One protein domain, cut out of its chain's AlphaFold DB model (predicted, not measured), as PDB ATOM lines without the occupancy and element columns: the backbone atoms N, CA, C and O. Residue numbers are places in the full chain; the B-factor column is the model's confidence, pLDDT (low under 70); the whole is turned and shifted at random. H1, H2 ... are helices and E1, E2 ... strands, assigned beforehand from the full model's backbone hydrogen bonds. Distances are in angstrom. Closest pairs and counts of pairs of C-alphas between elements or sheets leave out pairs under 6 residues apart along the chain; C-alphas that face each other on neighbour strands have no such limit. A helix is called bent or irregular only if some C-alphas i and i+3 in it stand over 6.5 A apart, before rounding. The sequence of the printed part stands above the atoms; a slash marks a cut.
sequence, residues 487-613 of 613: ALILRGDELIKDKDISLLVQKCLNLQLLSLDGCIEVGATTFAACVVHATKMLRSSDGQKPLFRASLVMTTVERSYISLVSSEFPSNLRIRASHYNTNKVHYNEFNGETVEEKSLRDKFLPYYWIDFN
ATOM      1  N   ALA A 487      11.492 -58.985 -36.441       96.81
ATOM      2  CA  ALA A 487      11.015 -58.264 -37.613       96.81
ATOM      3  C   ALA A 487       9.579 -58.664 -37.960       96.81
ATOM      4  O   ALA A 487       9.298 -59.836 -38.210       96.81
ATOM      5  N   LEU A 488       8.694 -57.668 -38.003       97.75
ATOM      6  CA  LEU A 488       7.298 -57.814 -38.388       97.75
ATOM      7  C   LEU A 488       6.949 -56.800 -39.482       97.75
ATOM      8  O   LEU A 488       6.985 -55.588 -39.262       97.75
ATOM      9  N   ILE A 489       6.619 -57.298 -40.668       95.00
ATOM     10  CA  ILE A 489       6.201 -56.490 -41.817       95.00
ATOM     11  C   ILE A 489       4.793 -56.944 -42.190       95.00
ATOM     12  O   ILE A 489       4.623 -58.083 -42.597       95.00
ATOM     13  N   LEU A 490       3.802 -56.076 -42.022       94.44
ATOM     14  CA  LEU A 490       2.388 -56.315 -42.314       94.44
ATOM     15  C   LEU A 490       1.882 -55.112 -43.123       94.44
ATOM     16  O   LEU A 490       1.303 -54.180 -42.569       94.44
ATOM     17  N   ARG A 491       2.262 -55.025 -44.404       89.62
ATOM     18  CA  ARG A 491       2.014 -53.820 -45.226       89.62
ATOM     19  C   ARG A 491       0.716 -53.943 -46.007       89.62
ATOM     20  O   ARG A 491       0.520 -54.923 -46.713       89.62
ATOM     21  N   GLY A 492      -0.127 -52.916 -45.951       86.12
ATOM     22  CA  GLY A 492      -1.382 -52.862 -46.704       86.12
ATOM     23  C   GLY A 492      -2.406 -53.924 -46.292       86.12
ATOM     24  O   GLY A 492      -3.300 -54.233 -47.075       86.12
ATOM     25  N   ASP A 493      -2.264 -54.486 -45.090       89.12
ATOM     26  CA  ASP A 493      -3.208 -55.433 -44.504       89.12
ATOM     27  C   ASP A 493      -4.354 -54.643 -43.839       89.12
ATOM     28  O   ASP A 493      -4.184 -54.006 -42.796       89.12
ATOM     29  N   GLU A 494      -5.521 -54.631 -44.486       87.81
ATOM     30  CA  GLU A 494      -6.639 -53.720 -44.170       87.81
ATOM     31  C   GLU A 494      -7.390 -54.059 -42.871       87.81
ATOM     32  O   GLU A 494      -8.052 -53.196 -42.296       87.81
ATOM     33  N   LEU A 495      -7.313 -55.308 -42.398       92.25
ATOM     34  CA  LEU A 495      -8.048 -55.758 -41.209       92.25
ATOM     35  C   LEU A 495      -7.332 -55.431 -39.885       92.25
ATOM     36  O   LEU A 495      -7.939 -55.573 -38.823       92.25
ATOM     37  N   ILE A 496      -6.082 -54.958 -39.930       95.06
ATOM     38  CA  ILE A 496      -5.287 -54.628 -38.741       95.06
ATOM     39  C   ILE A 496      -5.803 -53.341 -38.086       95.06
ATOM     40  O   ILE A 496      -5.763 -52.262 -38.681       95.06
ATOM     41  N   LYS A 497      -6.226 -53.441 -36.822       96.06
ATOM     42  CA  LYS A 497      -6.721 -52.312 -36.020       96.06
ATOM     43  C   LYS A 497      -5.638 -51.753 -35.096       96.06
ATOM     44  O   LYS A 497      -4.841 -52.504 -34.534       96.06
ATOM     45  N   ASP A 498      -5.669 -50.437 -34.861       97.81
ATOM     46  CA  ASP A 498      -4.724 -49.717 -33.988       97.81
ATOM     47  C   ASP A 498      -4.573 -50.336 -32.587       97.81
ATOM     48  O   ASP A 498      -3.477 -50.398 -32.036       97.81
ATOM     49  N   LYS A 499      -5.672 -50.816 -31.996       97.12
ATOM     50  CA  LYS A 499      -5.661 -51.407 -30.653       97.12
ATOM     51  C   LYS A 499      -4.815 -52.682 -30.614       97.12
ATOM     52  O   LYS A 499      -3.944 -52.803 -29.751       97.12
ATOM     53  N   ASP A 500      -5.045 -53.604 -31.536       96.06
ATOM     54  CA  ASP A 500      -4.575 -54.983 -31.399       96.06
ATOM     55  C   ASP A 500      -3.087 -55.085 -31.749       96.06
ATOM     56  O   ASP A 500      -2.300 -55.668 -30.996       96.06
ATOM     57  N   ILE A 501      -2.648 -54.381 -32.799       97.94
ATOM     58  CA  ILE A 501      -1.219 -54.286 -33.122       97.94
ATOM     59  C   ILE A 501      -0.443 -53.490 -32.059       97.94
ATOM     60  O   ILE A 501       0.696 -53.842 -31.747       97.94
ATOM     61  N   SER A 502      -1.058 -52.494 -31.401       98.25
ATOM     62  CA  SER A 502      -0.422 -51.819 -30.258       98.25
ATOM     63  C   SER A 502      -0.197 -52.754 -29.063       98.25
ATOM     64  O   SER A 502       0.771 -52.565 -28.324       98.25
ATOM     65  N   LEU A 503      -1.051 -53.770 -28.868       97.44
ATOM     66  CA  LEU A 503      -0.879 -54.792 -27.830       97.44
ATOM     67  C   LEU A 503       0.244 -55.773 -28.189       97.44
ATOM     68  O   LEU A 503       1.039 -56.113 -27.311       97.44
ATOM     69  N   LEU A 504       0.373 -56.164 -29.463       97.88
ATOM     70  CA  LEU A 504       1.523 -56.936 -29.952       97.88
ATOM     71  C   LEU A 504       2.834 -56.179 -29.699       97.88
ATOM     72  O   LEU A 504       3.735 -56.719 -29.060       97.88
ATOM     73  N   VAL A 505       2.925 -54.910 -30.111       98.19
ATOM     74  CA  VAL A 505       4.132 -54.075 -29.917       98.19
ATOM     75  C   VAL A 505       4.489 -53.914 -28.434       98.19
ATOM     76  O   VAL A 505       5.660 -53.822 -28.080       98.19
ATOM     77  N   GLN A 506       3.504 -53.924 -27.532       96.00
ATOM     78  CA  GLN A 506       3.754 -53.880 -26.088       96.00
ATOM     79  C   GLN A 506       4.271 -55.204 -25.499       96.00
ATOM     80  O   GLN A 506       4.939 -55.148 -24.457       96.00
ATOM     81  N   LYS A 507       3.956 -56.346 -26.132       96.06
ATOM     82  CA  LYS A 507       4.356 -57.710 -25.741       96.06
ATOM     83  C   LYS A 507       5.709 -58.133 -26.336       96.06
ATOM     84  O   LYS A 507       6.499 -58.743 -25.626       96.06
ATOM     85  N   CYS A 508       5.982 -57.838 -27.610       95.44
ATOM     86  CA  CYS A 508       7.162 -58.331 -28.335       95.44
ATOM     87  C   CYS A 508       8.452 -57.583 -27.959       95.44
ATOM     88  O   CYS A 508       8.831 -56.599 -28.591       95.44
ATOM     89  N   LEU A 509       9.151 -58.076 -26.933       91.38
ATOM     90  CA  LEU A 509      10.287 -57.400 -26.293       91.38
ATOM     91  C   LEU A 509      11.500 -57.216 -27.217       91.38
ATOM     92  O   LEU A 509      12.220 -56.226 -27.090       91.38
ATOM     93  N   ASN A 510      11.704 -58.139 -28.158       91.50
ATOM     94  CA  ASN A 510      12.861 -58.156 -29.060       91.50
ATOM     95  C   ASN A 510      12.588 -57.540 -30.444       91.50
ATOM     96  O   ASN A 510      13.463 -57.585 -31.309       91.50
ATOM     97  N   LEU A 511      11.414 -56.930 -30.657       95.56
ATOM     98  CA  LEU A 511      11.031 -56.350 -31.944       95.56
ATOM     99  C   LEU A 511      11.946 -55.165 -32.313       95.56
ATOM    100  O   LEU A 511      11.952 -54.142 -31.636       95.56
ATOM    101  N   GLN A 512      12.713 -55.301 -33.396       95.06
ATOM    102  CA  GLN A 512      13.655 -54.308 -33.935       95.06
ATOM    103  C   GLN A 512      13.145 -53.638 -35.218       95.06
ATOM    104  O   GLN A 512      13.555 -52.520 -35.536       95.06
ATOM    105  N   LEU A 513      12.250 -54.296 -35.959       96.12
ATOM    106  CA  LEU A 513      11.629 -53.773 -37.173       96.12
ATOM    107  C   LEU A 513      10.117 -54.007 -37.141       96.12
ATOM    108  O   LEU A 513       9.668 -55.143 -37.031       96.12
ATOM    109  N   LEU A 514       9.354 -52.929 -37.302       97.88
ATOM    110  CA  LEU A 514       7.912 -52.937 -37.516       97.88
ATOM    111  C   LEU A 514       7.579 -52.125 -38.773       97.88
ATOM    112  O   LEU A 514       7.968 -50.961 -38.877       97.88
ATOM    113  N   SER A 515       6.825 -52.700 -39.706       95.69
ATOM    114  CA  SER A 515       6.286 -51.972 -40.858       95.69
ATOM    115  C   SER A 515       4.810 -52.287 -41.055       95.69
ATOM    116  O   SER A 515       4.464 -53.423 -41.351       95.69
ATOM    117  N   LEU A 516       3.971 -51.265 -40.889       95.62
ATOM    118  CA  LEU A 516       2.512 -51.289 -41.039       95.62
ATOM    119  C   LEU A 516       2.075 -50.287 -42.120       95.62
ATOM    120  O   LEU A 516       1.027 -49.646 -42.019       95.62
ATOM    121  N   ASP A 517       2.936 -50.066 -43.118       90.75
ATOM    122  CA  ASP A 517       2.680 -49.078 -44.165       90.75
ATOM    123  C   ASP A 517       1.425 -49.478 -44.942       90.75
ATOM    124  O   ASP A 517       1.348 -50.596 -45.447       90.75
ATOM    125  N   GLY A 518       0.444 -48.581 -45.038       88.44
ATOM    126  CA  GLY A 518      -0.839 -48.866 -45.680       88.44
ATOM    127  C   GLY A 518      -1.924 -49.478 -44.799       88.44
ATOM    128  O   GLY A 518      -3.037 -49.660 -45.283       88.44
ATOM    129  N   CYS A 519      -1.657 -49.790 -43.528       92.44
ATOM    130  CA  CYS A 519      -2.703 -50.246 -42.613       92.44
ATOM    131  C   CYS A 519      -3.564 -49.049 -42.179       92.44
ATOM    132  O   CYS A 519      -3.278 -48.368 -41.192       92.44
ATOM    133  N   ILE A 520      -4.613 -48.769 -42.956       91.81
ATOM    134  CA  ILE A 520      -5.432 -47.550 -42.854       91.81
ATOM    135  C   ILE A 520      -6.219 -47.396 -41.543       91.81
ATOM    136  O   ILE A 520      -6.746 -46.316 -41.298       91.81
ATOM    137  N   GLU A 521      -6.285 -48.426 -40.694       94.31
ATOM    138  CA  GLU A 521      -6.906 -48.383 -39.358       94.31
ATOM    139  C   GLU A 521      -5.891 -48.433 -38.196       94.31
ATOM    140  O   GLU A 521      -6.278 -48.516 -37.031       94.31
ATOM    141  N   VAL A 522      -4.589 -48.332 -38.489       95.88
ATOM    142  CA  VAL A 522      -3.514 -48.157 -37.494       95.88
ATOM    143  C   VAL A 522      -3.324 -46.670 -37.191       95.88
ATOM    144  O   VAL A 522      -3.487 -45.830 -38.075       95.88
ATOM    145  N   GLY A 523      -2.998 -46.304 -35.949       95.06
ATOM    146  CA  GLY A 523      -3.077 -44.916 -35.500       95.06
ATOM    147  C   GLY A 523      -2.241 -44.555 -34.277       95.06
ATOM    148  O   GLY A 523      -1.122 -45.032 -34.067       95.06
ATOM    149  N   ALA A 524      -2.765 -43.605 -33.501       94.06
ATOM    150  CA  ALA A 524      -2.035 -42.954 -32.417       94.06
ATOM    151  C   ALA A 524      -1.665 -43.912 -31.268       94.06
ATOM    152  O   ALA A 524      -0.652 -43.688 -30.604       94.06
ATOM    153  N   THR A 525      -2.434 -44.985 -31.044       96.75
ATOM    154  CA  THR A 525      -2.149 -45.971 -29.989       96.75
ATOM    155  C   THR A 525      -0.907 -46.782 -30.344       96.75
ATOM    156  O   THR A 525       0.003 -46.919 -29.526       96.75
ATOM    157  N   THR A 526      -0.812 -47.244 -31.593       98.00
ATOM    158  CA  THR A 526       0.358 -47.954 -32.128       98.00
ATOM    159  C   THR A 526       1.577 -47.046 -32.200       98.00
ATOM    160  O   THR A 526       2.670 -47.458 -31.813       98.00
ATOM    161  N   PHE A 527       1.402 -45.789 -32.619       97.00
ATOM    162  CA  PHE A 527       2.471 -44.788 -32.605       97.00
ATOM    163  C   PHE A 527       3.059 -44.602 -31.197       97.00
ATOM    164  O   PHE A 527       4.273 -44.689 -31.013       97.00
ATOM    165  N   ALA A 528       2.205 -44.423 -30.183       96.19
ATOM    166  CA  ALA A 528       2.640 -44.318 -28.793       96.19
ATOM    167  C   ALA A 528       3.309 -45.615 -28.295       96.19
ATOM    168  O   ALA A 528       4.354 -45.555 -27.643       96.19
ATOM    169  N   ALA A 529       2.764 -46.786 -28.648       97.75
ATOM    170  CA  ALA A 529       3.358 -48.080 -28.318       97.75
ATOM    171  C   ALA A 529       4.772 -48.235 -28.907       97.75
ATOM    172  O   ALA A 529       5.664 -48.700 -28.203       97.75
ATOM    173  N   CYS A 530       5.014 -47.769 -30.138       97.38
ATOM    174  CA  CYS A 530       6.336 -47.777 -30.776       97.38
ATOM    175  C   CYS A 530       7.378 -46.941 -30.010       97.38
ATOM    176  O   CYS A 530       8.507 -47.390 -29.806       97.38
ATOM    177  N   VAL A 531       7.004 -45.740 -29.553       95.88
ATOM    178  CA  VAL A 531       7.890 -44.855 -28.770       95.88
ATOM    179  C   VAL A 531       8.194 -45.466 -27.396       95.88
ATOM    180  O   VAL A 531       9.350 -45.501 -26.957       95.88
ATOM    181  N   VAL A 532       7.171 -46.010 -26.729       95.94
ATOM    182  CA  VAL A 532       7.319 -46.712 -25.445       95.94
ATOM    183  C   VAL A 532       8.192 -47.960 -25.596       95.94
ATOM    184  O   VAL A 532       9.032 -48.216 -24.735       95.94
ATOM    185  N   HIS A 533       8.038 -48.712 -26.686       96.38
ATOM    186  CA  HIS A 533       8.830 -49.905 -26.977       96.38
ATOM    187  C   HIS A 533      10.318 -49.583 -27.145       96.38
ATOM    188  O   HIS A 533      11.133 -50.097 -26.382       96.38
ATOM    189  N   ALA A 534      10.677 -48.635 -28.020       94.81
ATOM    190  CA  ALA A 534      12.071 -48.191 -28.165       94.81
ATOM    191  C   ALA A 534      12.688 -47.725 -26.832       94.81
ATOM    192  O   ALA A 534      13.849 -48.021 -26.541       94.81
ATOM    193  N   THR A 535      11.888 -47.056 -25.992       93.56
ATOM    194  CA  THR A 535      12.296 -46.609 -24.652       93.56
ATOM    195  C   THR A 535      12.540 -47.780 -23.694       93.56
ATOM    196  O   THR A 535      13.473 -47.723 -22.894       93.56
ATOM    197  N   LYS A 536      11.731 -48.850 -23.759       92.50
ATOM    198  CA  LYS A 536      11.964 -50.089 -22.996       92.50
ATOM    199  C   LYS A 536      13.257 -50.773 -23.445       92.50
ATOM    200  O   LYS A 536      14.059 -51.119 -22.584       92.50
ATOM    201  N   MET A 537      13.482 -50.898 -24.757       90.69
ATOM    202  CA  MET A 537      14.658 -51.582 -25.311       90.69
ATOM    203  C   MET A 537      15.990 -50.986 -24.824       90.69
ATOM    204  O   MET A 537      16.921 -51.742 -24.571       90.69
ATOM    205  N   LEU A 538      16.069 -49.659 -24.630       88.31
ATOM    206  CA  LEU A 538      17.247 -48.991 -24.045       88.31
ATOM    207  C   LEU A 538      17.482 -49.301 -22.560       88.31
ATOM    208  O   LEU A 538      18.598 -49.142 -22.076       88.31
ATOM    209  N   ARG A 539      16.437 -49.670 -21.810       85.06
ATOM    210  CA  ARG A 539      16.534 -49.974 -20.370       85.06
ATOM    211  C   ARG A 539      16.932 -51.423 -20.109       85.06
ATOM    212  O   ARG A 539      17.459 -51.713 -19.042       85.06
ATOM    213  N   SER A 540      16.649 -52.320 -21.052       78.44
ATOM    214  CA  SER A 540      16.973 -53.749 -20.977       78.44
ATOM    215  C   SER A 540      18.336 -54.111 -21.574       78.44
ATOM    216  O   SER A 540      18.773 -55.249 -21.435       78.44
ATOM    217  N   SER A 541      18.991 -53.186 -22.276       69.88
ATOM    218  CA  SER A 541      20.236 -53.437 -23.000       69.88
ATOM    219  C   SER A 541      21.475 -53.116 -22.164       69.88
ATOM    220  O   SER A 541      21.714 -51.958 -21.819       69.88
ATOM    221  N   ASP A 542      22.294 -54.135 -21.901       65.62
ATOM    222  CA  ASP A 542      23.543 -54.036 -21.137       65.62
ATOM    223  C   ASP A 542      24.639 -53.322 -21.959       65.62
ATOM    224  O   ASP A 542      25.408 -53.927 -22.707       65.62
ATOM    225  N   GLY A 543      24.609 -51.986 -21.950       61.75
ATOM    226  CA  GLY A 543      25.536 -51.106 -22.677       61.75
ATOM    227  C   GLY A 543      25.314 -50.988 -24.194       61.75
ATOM    228  O   GLY A 543      25.735 -49.997 -24.795       61.75
ATOM    229  N   GLN A 544      24.626 -51.936 -24.834       68.69
ATOM    230  CA  GLN A 544      24.232 -51.816 -26.245       68.69
ATOM    231  C   GLN A 544      23.091 -50.799 -26.434       68.69
ATOM    232  O   GLN A 544      22.299 -50.566 -25.529       68.69
ATOM    233  N   LYS A 545      22.969 -50.205 -27.630       72.25
ATOM    234  CA  LYS A 545      21.827 -49.351 -28.017       72.25
ATOM    235  C   LYS A 545      21.035 -50.021 -29.151       72.25
ATOM    236  O   LYS A 545      21.279 -49.699 -30.315       72.25
ATOM    237  N   PRO A 546      20.131 -50.973 -28.854       84.94
ATOM    238  CA  PRO A 546      19.388 -51.705 -29.878       84.94
ATOM    239  C   PRO A 546      18.455 -50.767 -30.652       84.94
ATOM    240  O   PRO A 546      17.659 -50.038 -30.064       84.94
ATOM    241  N   LEU A 547      18.573 -50.774 -31.979       91.44
ATOM    242  CA  LEU A 547      17.894 -49.851 -32.890       91.44
ATOM    243  C   LEU A 547      16.493 -50.362 -33.252       91.44
ATOM    244  O   LEU A 547      16.378 -51.413 -33.878       91.44
ATOM    245  N   PHE A 548      15.449 -49.596 -32.925       95.31
ATOM    246  CA  PHE A 548      14.073 -49.899 -33.328       95.31
ATOM    247  C   PHE A 548      13.666 -49.060 -34.540       95.31
ATOM    248  O   PHE A 548      13.738 -47.830 -34.509       95.31
ATOM    249  N   ARG A 549      13.220 -49.722 -35.610       97.38
ATOM    250  CA  ARG A 549      12.690 -49.101 -36.827       97.38
ATOM    251  C   ARG A 549      11.187 -49.352 -36.915       97.38
ATOM    252  O   ARG A 549      10.774 -50.498 -37.040       97.38
ATOM    253  N   ALA A 550      10.392 -48.290 -36.899       95.88
ATOM    254  CA  ALA A 550       8.944 -48.331 -37.052       95.88
ATOM    255  C   ALA A 550       8.499 -47.571 -38.309       95.88
ATOM    256  O   ALA A 550       8.982 -46.473 -38.602       95.88
ATOM    257  N   SER A 551       7.551 -48.143 -39.041       94.50
ATOM    258  CA  SER A 551       7.008 -47.559 -40.260       94.50
ATOM    259  C   SER A 551       5.488 -47.586 -40.240       94.50
ATOM    260  O   SER A 551       4.895 -48.659 -40.169       94.50
ATOM    261  N   LEU A 552       4.892 -46.395 -40.254       94.44
ATOM    262  CA  LEU A 552       3.458 -46.126 -40.141       94.44
ATOM    263  C   LEU A 552       3.024 -45.153 -41.259       94.44
ATOM    264  O   LEU A 552       2.251 -44.218 -41.039       94.44
ATOM    265  N   VAL A 553       3.599 -45.309 -42.454       90.94
ATOM    266  CA  VAL A 553       3.317 -44.471 -43.628       90.94
ATOM    267  C   VAL A 553       1.966 -44.862 -44.222       90.94
ATOM    268  O   VAL A 553       1.662 -46.043 -44.344       90.94
ATOM    269  N   MET A 554       1.148 -43.880 -44.604       88.44
ATOM    270  CA  MET A 554      -0.224 -44.108 -45.083       88.44
ATOM    271  C   MET A 554      -1.092 -44.920 -44.098       88.44
ATOM    272  O   MET A 554      -1.875 -45.779 -44.496       88.44
ATOM    273  N   THR A 555      -0.966 -44.612 -42.806       91.88
ATOM    274  CA  THR A 555      -1.862 -45.078 -41.726       91.88
ATOM    275  C   THR A 555      -2.820 -43.939 -41.337       91.88
ATOM    276  O   THR A 555      -2.998 -43.013 -42.124       91.88
ATOM    277  N   THR A 556      -3.433 -43.920 -40.148       92.94
ATOM    278  CA  THR A 556      -4.110 -42.711 -39.608       92.94
ATOM    279  C   THR A 556      -3.167 -41.774 -38.836       92.94
ATOM    280  O   THR A 556      -3.598 -40.744 -38.315       92.94
ATOM    281  N   VAL A 557      -1.873 -42.098 -38.730       91.44
ATOM    282  CA  VAL A 557      -0.917 -41.289 -37.959       91.44
ATOM    283  C   VAL A 557      -0.561 -40.008 -38.713       91.44
ATOM    284  O   VAL A 557       0.187 -40.021 -39.691       91.44
ATOM    285  N   GLU A 558      -1.049 -38.875 -38.212       89.38
ATOM    286  CA  GLU A 558      -0.693 -37.557 -38.734       89.38
ATOM    287  C   GLU A 558       0.817 -37.296 -38.655       89.38
ATOM    288  O   GLU A 558       1.441 -37.394 -37.596       89.38
ATOM    289  N   ARG A 559       1.418 -36.906 -39.786       84.81
ATOM    290  CA  ARG A 559       2.876 -36.690 -39.901       84.81
ATOM    291  C   ARG A 559       3.395 -35.607 -38.946       84.81
ATOM    292  O   ARG A 559       4.552 -35.634 -38.533       84.81
ATOM    293  N   SER A 560       2.524 -34.663 -38.585       86.56
ATOM    294  CA  SER A 560       2.798 -33.578 -37.642       86.56
ATOM    295  C   SER A 560       3.041 -34.073 -36.213       86.56
ATOM    296  O   SER A 560       3.757 -33.403 -35.473       86.56
ATOM    297  N   TYR A 561       2.533 -35.252 -35.830       87.94
ATOM    298  CA  TYR A 561       2.788 -35.834 -34.508       87.94
ATOM    299  C   TYR A 561       4.275 -36.104 -34.281       87.94
ATOM    300  O   TYR A 561       4.779 -35.814 -33.201       87.94
ATOM    301  N   ILE A 562       5.003 -36.567 -35.306       89.56
ATOM    302  CA  ILE A 562       6.458 -36.766 -35.219       89.56
ATOM    303  C   ILE A 562       7.152 -35.455 -34.832       89.56
ATOM    304  O   ILE A 562       7.946 -35.448 -33.900       89.56
ATOM    305  N   SER A 563       6.814 -34.342 -35.485       89.69
ATOM    306  CA  SER A 563       7.392 -33.023 -35.186       89.69
ATOM    307  C   SER A 563       6.935 -32.436 -33.845       89.69
ATOM    308  O   SER A 563       7.654 -31.634 -33.261       89.69
ATOM    309  N   LEU A 564       5.741 -32.803 -33.364       89.25
ATOM    310  CA  LEU A 564       5.164 -32.277 -32.125       89.25
ATOM    311  C   LEU A 564       5.786 -32.895 -30.864       89.25
ATOM    312  O   LEU A 564       5.872 -32.210 -29.848       89.25
ATOM    313  N   VAL A 565       6.186 -34.171 -30.915       90.06
ATOM    314  CA  VAL A 565       6.685 -34.918 -29.741       90.06
ATOM    315  C   VAL A 565       8.092 -35.508 -29.914       90.06
ATOM    316  O   VAL A 565       8.521 -36.303 -29.082       90.06
ATOM    317  N   SER A 566       8.853 -35.110 -30.942       91.50
ATOM    318  CA  SER A 566      10.213 -35.635 -31.166       91.50
ATOM    319  C   SER A 566      11.210 -35.359 -30.038       91.50
ATOM    320  O   SER A 566      12.204 -36.071 -29.943       91.50
ATOM    321  N   SER A 567      10.955 -34.372 -29.170       90.94
ATOM    322  CA  SER A 567      11.760 -34.131 -27.959       90.94
ATOM    323  C   SER A 567      11.722 -35.297 -26.968       90.94
ATOM    324  O   SER A 567      12.670 -35.483 -26.213       90.94
ATOM    325  N   GLU A 568      10.645 -36.086 -26.987       90.12
ATOM    326  CA  GLU A 568      10.418 -37.215 -26.079       90.12
ATOM    327  C   GLU A 568      10.913 -38.551 -26.660       90.12
ATOM    328  O   GLU A 568      10.778 -39.598 -26.024       90.12
ATOM    329  N   PHE A 569      11.441 -38.557 -27.890       94.62
ATOM    330  CA  PHE A 569      11.839 -39.794 -28.556       94.62
ATOM    331  C   PHE A 569      13.221 -40.275 -28.103       94.62
ATOM    332  O   PHE A 569      14.171 -39.493 -28.028       94.62
ATOM    333  N   PRO A 570      13.389 -41.585 -27.856       93.25
ATOM    334  CA  PRO A 570      14.688 -42.132 -27.515       93.25
ATOM    335  C   PRO A 570      15.588 -42.203 -28.762       93.25
ATOM    336  O   PRO A 570      15.140 -42.539 -29.859       93.25
ATOM    337  N   SER A 571      16.887 -41.942 -28.590       91.81
ATOM    338  CA  SER A 571      17.877 -41.882 -29.692       91.81
ATOM    339  C   SER A 571      18.005 -43.157 -30.551       91.81
ATOM    340  O   SER A 571      18.516 -43.111 -31.674       91.81
ATOM    341  N   ASN A 572      17.528 -44.304 -30.058       93.81
ATOM    342  CA  ASN A 572      17.482 -45.575 -30.784       93.81
ATOM    343  C   ASN A 572      16.203 -45.780 -31.614       93.81
ATOM    344  O   ASN A 572      16.074 -46.820 -32.253       93.81
ATOM    345  N   LEU A 573      15.258 -44.837 -31.608       95.06
ATOM    346  CA  LEU A 573      14.067 -44.896 -32.450       95.06
ATOM    347  C   LEU A 573      14.380 -44.360 -33.849       95.06
ATOM    348  O   LEU A 573      15.003 -43.312 -34.013       95.06
ATOM    349  N   ARG A 574      13.907 -45.057 -34.877       95.88
ATOM    350  CA  ARG A 574      13.691 -44.518 -36.221       95.88
ATOM    351  C   ARG A 574      12.222 -44.724 -36.524       95.88
ATOM    352  O   ARG A 574      11.783 -45.868 -36.578       95.88
ATOM    353  N   ILE A 575      11.456 -43.651 -36.681       94.50
ATOM    354  CA  ILE A 575      10.021 -43.759 -36.959       94.50
ATOM    355  C   ILE A 575       9.635 -42.867 -38.126       94.50
ATOM    356  O   ILE A 575      10.033 -41.706 -38.181       94.50
ATOM    357  N   ARG A 576       8.860 -43.417 -39.061       93.81
ATOM    358  CA  ARG A 576       8.248 -42.651 -40.148       93.81
ATOM    359  C   ARG A 576       6.736 -42.806 -40.151       93.81
ATOM    360  O   ARG A 576       6.238 -43.904 -39.913       93.81
ATOM    361  N   ALA A 577       6.026 -41.715 -40.419       92.12
ATOM    362  CA  ALA A 577       4.568 -41.698 -40.452       92.12
ATOM    363  C   ALA A 577       4.014 -40.674 -41.449       92.12
ATOM    364  O   ALA A 577       4.587 -39.600 -41.667       92.12
ATOM    365  N   SER A 578       2.861 -41.019 -42.013       89.69
ATOM    366  CA  SER A 578       1.962 -40.107 -42.718       89.69
ATOM    367  C   SER A 578       0.541 -40.645 -42.663       89.69
ATOM    368  O   SER A 578       0.326 -41.859 -42.600       89.69
ATOM    369  N   HIS A 579      -0.426 -39.735 -42.725       88.19
ATOM    370  CA  HIS A 579      -1.830 -40.090 -42.724       88.19
ATOM    371  C   HIS A 579      -2.301 -40.340 -44.170       88.19
ATOM    372  O   HIS A 579      -1.978 -39.592 -45.086       88.19
ATOM    373  N   TYR A 580      -3.085 -41.396 -44.395       77.69
ATOM    374  CA  TYR A 580      -3.468 -41.883 -45.728       77.69
ATOM    375  C   TYR A 580      -4.291 -40.876 -46.564       77.69
ATOM    376  O   TYR A 580      -4.042 -40.712 -47.758       77.69
ATOM    377  N   ASN A 581      -5.240 -40.166 -45.938       74.69
ATOM    378  CA  ASN A 581      -6.024 -39.102 -46.583       74.69
ATOM    379  C   ASN A 581      -5.274 -37.769 -46.777       74.69
ATOM    380  O   ASN A 581      -5.547 -37.059 -47.746       74.69
ATOM    381  N   THR A 582      -4.385 -37.375 -45.859       68.06
ATOM    382  CA  THR A 582      -3.811 -36.020 -45.822       68.06
ATOM    383  C   THR A 582      -2.387 -36.012 -46.386       68.06
ATOM    384  O   THR A 582      -1.462 -36.610 -45.853       68.06
ATOM    385  N   ASN A 583      -2.200 -35.279 -47.488       62.41
ATOM    386  CA  ASN A 583      -0.907 -35.097 -48.158       62.41
ATOM    387  C   ASN A 583      -0.208 -36.410 -48.592       62.41
ATOM    388  O   ASN A 583       0.937 -36.666 -48.223       62.41
ATOM    389  N   LYS A 584      -0.875 -37.185 -49.468       67.69
ATOM    390  CA  LYS A 584      -0.402 -38.432 -50.124       67.69
ATOM    391  C   LYS A 584       1.002 -38.404 -50.772       67.69
ATOM    392  O   LYS A 584       1.409 -39.404 -51.347       67.69
ATOM    393  N   VAL A 585       1.730 -37.287 -50.763       75.38
ATOM    394  CA  VAL A 585       3.033 -37.123 -51.434       75.38
ATOM    395  C   VAL A 585       4.200 -37.082 -50.442       75.38
ATOM    396  O   VAL A 585       5.329 -37.355 -50.842       75.38
ATOM    397  N   HIS A 586       3.957 -36.798 -49.158       83.25
ATOM    398  CA  HIS A 586       5.018 -36.581 -48.173       83.25
ATOM    399  C   HIS A 586       4.784 -37.332 -46.863       83.25
ATOM    400  O   HIS A 586       3.654 -37.580 -46.446       83.25
ATOM    401  N   TYR A 587       5.878 -37.640 -46.178       87.75
ATOM    402  CA  TYR A 587       5.874 -38.241 -44.852       87.75
ATOM    403  C   TYR A 587       7.001 -37.645 -44.001       87.75
ATOM    404  O   TYR A 587       7.961 -37.091 -44.538       87.75
ATOM    405  N   ASN A 588       6.884 -37.743 -42.677       91.00
ATOM    406  CA  ASN A 588       7.934 -37.283 -41.765       91.00
ATOM    407  C   ASN A 588       8.707 -38.496 -41.228       91.00
ATOM    408  O   ASN A 588       8.107 -39.529 -40.933       91.00
ATOM    409  N   GLU A 589      10.028 -38.375 -41.109       92.25
ATOM    410  CA  GLU A 589      10.952 -39.412 -40.642       92.25
ATOM    411  C   GLU A 589      11.796 -38.850 -39.494       92.25
ATOM    412  O   GLU A 589      12.546 -37.898 -39.685       92.25
ATOM    413  N   PHE A 590      11.693 -39.431 -38.299       94.06
ATOM    414  CA  PHE A 590      12.629 -39.159 -37.211       94.06
ATOM    415  C   PHE A 590      13.844 -40.077 -37.343       94.06
ATOM    416  O   PHE A 590      13.714 -41.305 -37.307       94.06
ATOM    417  N   ASN A 591      15.027 -39.480 -37.478       89.00
ATOM    418  CA  ASN A 591      16.284 -40.184 -37.732       89.00
ATOM    419  C   ASN A 591      17.083 -40.515 -36.451       89.00
ATOM    420  O   ASN A 591      18.247 -40.900 -36.549       89.00
ATOM    421  N   GLY A 592      16.472 -40.393 -35.268       90.06
ATOM    422  CA  GLY A 592      17.118 -40.558 -33.958       90.06
ATOM    423  C   GLY A 592      17.559 -39.253 -33.298       90.06
ATOM    424  O   GLY A 592      17.752 -39.236 -32.085       90.06
ATOM    425  N   GLU A 593      17.693 -38.179 -34.078       91.00
ATOM    426  CA  GLU A 593      18.177 -36.870 -33.617       91.00
ATOM    427  C   GLU A 593      17.287 -35.727 -34.126       91.00
ATOM    428  O   GLU A 593      16.938 -34.814 -33.382       91.00
ATOM    429  N   THR A 594      16.871 -35.796 -35.390       92.81
ATOM    430  CA  THR A 594      16.104 -34.759 -36.090       92.81
ATOM    431  C   THR A 594      14.916 -35.351 -36.844       92.81
ATOM    432  O   THR A 594      14.860 -36.553 -37.119       92.81
ATOM    433  N   VAL A 595      13.946 -34.494 -37.168       94.06
ATOM    434  CA  VAL A 595      12.797 -34.833 -38.015       94.06
ATOM    435  C   VAL A 595      13.037 -34.287 -39.417       94.06
ATOM    436  O   VAL A 595      13.223 -33.087 -39.595       94.06
ATOM    437  N   GLU A 596      12.983 -35.169 -40.407       92.31
ATOM    438  CA  GLU A 596      13.131 -34.854 -41.825       92.31
ATOM    439  C   GLU A 596      11.791 -35.068 -42.546       92.31
ATOM    440  O   GLU A 596      11.172 -36.128 -42.425       92.31
ATOM    441  N   GLU A 597      11.338 -34.081 -43.323       90.44
ATOM    442  CA  GLU A 597      10.240 -34.259 -44.281       90.44
ATOM    443  C   GLU A 597      10.786 -34.898 -45.565       90.44
ATOM    444  O   GLU A 597      11.785 -34.438 -46.118       90.44
ATOM    445  N   LYS A 598      10.139 -35.965 -46.041       85.62
ATOM    446  CA  LYS A 598      10.570 -36.739 -47.214       85.62
ATOM    447  C   LYS A 598       9.414 -36.939 -48.185       85.62
ATOM    448  O   LYS A 598       8.253 -37.018 -47.784       85.62
ATOM    449  N   SER A 599       9.727 -37.005 -49.475       82.06
ATOM    450  CA  SER A 599       8.757 -37.378 -50.506       82.06
ATOM    451  C   SER A 599       8.572 -38.891 -50.522       82.06
ATOM    452  O   SER A 599       9.533 -39.654 -50.425       82.06
ATOM    453  N   LEU A 600       7.333 -39.333 -50.703       71.31
ATOM    454  CA  LEU A 600       7.012 -40.737 -50.943       71.31
ATOM    455  C   LEU A 600       7.554 -41.209 -52.299       71.31
ATOM    456  O   LEU A 600       8.000 -42.347 -52.399       71.31
ATOM    457  N   ARG A 601       7.611 -40.325 -53.307       65.44
ATOM    458  CA  ARG A 601       8.143 -40.649 -54.646       65.44
ATOM    459  C   ARG A 601       9.642 -40.952 -54.663       65.44
ATOM    460  O   ARG A 601      10.095 -41.645 -55.563       65.44
ATOM    461  N   ASP A 602      10.387 -40.453 -53.678       54.78
ATOM    462  CA  ASP A 602      11.849 -40.588 -53.628       54.78
ATOM    463  C   ASP A 602      12.290 -41.860 -52.871       54.78
ATOM    464  O   ASP A 602      13.479 -42.160 -52.811       54.78
ATOM    465  N   LYS A 603      11.347 -42.597 -52.254       51.03
ATOM    466  CA  LYS A 603      11.617 -43.840 -51.497       51.03
ATOM    467  C   LYS A 603      10.718 -45.025 -51.847       51.03
ATOM    468  O   LYS A 603      11.105 -46.160 -51.583       51.03
ATOM    469  N   PHE A 604       9.523 -44.793 -52.380       49.28
ATOM    470  CA  PHE A 604       8.684 -45.855 -52.920       49.28
ATOM    471  C   PHE A 604       8.860 -45.876 -54.436       49.28
ATOM    472  O   PHE A 604       8.423 -44.954 -55.125       49.28
ATOM    473  N   LEU A 605       9.486 -46.950 -54.930       36.31
ATOM    474  CA  LEU A 605       9.461 -47.369 -56.335       36.31
ATOM    475  C   LEU A 605       8.075 -47.110 -56.959       36.31
ATOM    476  O   LEU A 605       7.070 -47.362 -56.282       36.31
ATOM    477  N   PRO A 606       7.980 -46.706 -58.244       34.19
ATOM    478  CA  PRO A 606       6.699 -46.440 -58.909       34.19
ATOM    479  C   PRO A 606       5.667 -47.568 -58.754       34.19
ATOM    480  O   PRO A 606       4.471 -47.304 -58.671       34.19
ATOM    481  N   TYR A 607       6.139 -48.810 -58.638       35.44
ATOM    482  CA  TYR A 607       5.352 -50.017 -58.392       35.44
ATOM    483  C   TYR A 607       4.550 -49.973 -57.078       35.44
ATOM    484  O   TYR A 607       3.353 -50.239 -57.094       35.44
ATOM    485  N   TYR A 608       5.142 -49.535 -55.960       41.41
ATOM    486  CA  TYR A 608       4.409 -49.391 -54.692       41.41
ATOM    487  C   TYR A 608       3.426 -48.214 -54.706       41.41
ATOM    488  O   TYR A 608       2.443 -48.218 -53.976       41.41
ATOM    489  N   TRP A 609       3.655 -47.193 -55.536       36.00
ATOM    490  CA  TRP A 609       2.703 -46.085 -55.687       36.00
ATOM    491  C   TRP A 609       1.403 -46.523 -56.391       36.00
ATOM    492  O   TRP A 609       0.360 -45.891 -56.201       36.00
ATOM    493  N   ILE A 610       1.454 -47.609 -57.174       40.25
ATOM    494  CA  ILE A 610       0.284 -48.262 -57.782       40.25
ATOM    495  C   ILE A 610      -0.478 -49.096 -56.741       40.25
ATOM    496  O   ILE A 610      -1.701 -49.099 -56.762       40.25
ATOM    497  N   ASP A 611       0.204 -49.710 -55.770       40.03
ATOM    498  CA  ASP A 611      -0.445 -50.415 -54.647       40.03
ATOM    499  C   ASP A 611      -1.247 -49.484 -53.703       40.03
ATOM    500  O   ASP A 611      -2.002 -49.953 -52.853       40.03
ATOM    501  N   PHE A 612      -1.092 -48.161 -53.847       36.94
ATOM    502  CA  PHE A 612      -1.648 -47.132 -52.956       36.94
ATOM    503  C   PHE A 612      -2.654 -46.154 -53.609       36.94
ATOM    504  O   PHE A 612      -3.085 -45.182 -52.959       36.94
ATOM    505  N   ASN A 613      -3.036 -46.369 -54.877       31.50
ATOM    506  CA  ASN A 613      -4.021 -45.548 -55.606       31.50
ATOM    507  C   ASN A 613      -4.975 -46.374 -56.471       31.50
ATOM    508  O   ASN A 613      -6.168 -46.003 -56.453       31.50
TER     509      ASN A 613
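What this domain is: This is residues 487 to 613 of the 613 residues of the protein "F-box/LRR-repeat protein 7" of Sarcoptes scabiei (UniProt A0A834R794). A twisted sheet of six strands makes a wall, with H2 and H3 covering one face as a second layer; H1 lies side by side with H2 but off the sheet, and no named helix is on the other face. H4 sits far off, in a tail after the edge strand E6. The printed part has 127 residues, with four named helices and six named strands in the order E1 H1 E2 H2 E3 H3 E4 E5 E6 H4. The sheet is mixed, in the order E1 E2 E3 E4 E5 E6, and the class is mixed, helices and strands. The whole is compact, with a radius of gyration of the C-alphas of 13.9 A and spans of 44 by 30 by 24 A.

How they stand to each other: Start at E3, residues 548 to 555, and its parallel neighbour E4, residues 573 to 579, where N 550 and O 574 are within hydrogen-bond range at 2.8 A. E2, residues 513 to 515, is parallel to E3, with N 514 and O 549 2.8 A apart; E1, residues 487 to 491, is parallel to E2, with N 488 and O 513 2.9 A apart. E4, E5, residues 586 to 590, and E6, residues 595 to 599, form a meander, each strand the antiparallel neighbour of the one before; look for N 590 and O 575 at 2.8 A in the hairpin E4 and E5, and N 589 and O 596 at 2.8 A in the hairpin E5 and E6. H2, residues 524 to 540, is on the sheet over E3, at a height of 9.3 A; the closest C-alphas are those of Ala 534 and Phe 548, 5.8 A apart. H3, residues 559 to 568, is on the same face over E5, at a height of 8.7 A; the closest C-alphas of H3 and E5 are those of Arg 559 and Asn 588, 5.4 A apart. H1, residues 498 to 507, touches H2 at a shallow tilt of 7 degrees, the same way, closest at the C-alphas of Ser 502 and Thr 526, 4.4 A. E1, H1, E2, then E2, H2, E3, then E3, H3, E4 are strand-helix-strand units, two parallel neighbour strands with a helix between, each crossover right-handed. H4, residues 606 to 610, is not on the sheet. Every O i to N i+4 pair is within hydrogen-bond range in H1 and H4, against 12 of 13 in H2 and 3 of 6 in H3, which is irregular, C-alphas 564 and 567 being 8.0 A apart.

Where its parts are: Find C-alpha 487 at (11.015, -58.264, -37.613), where E1 begins. H2 runs 24.7 A from C-alpha 524 at (-2.035, -42.954, -32.417); E4 measures 19.5 A and E3 18.6 A. H4 ends at C-alpha 610, (0.284, -48.262, -57.782).

The domain as a whole: The C-alphas farthest apart, of Asp 542 and Asn 613, are 44.9 A apart. The printed part has no cut, and no link is long. Confidence is under 70 at residues 541 to 544, 582 to 584 and 601 to 613.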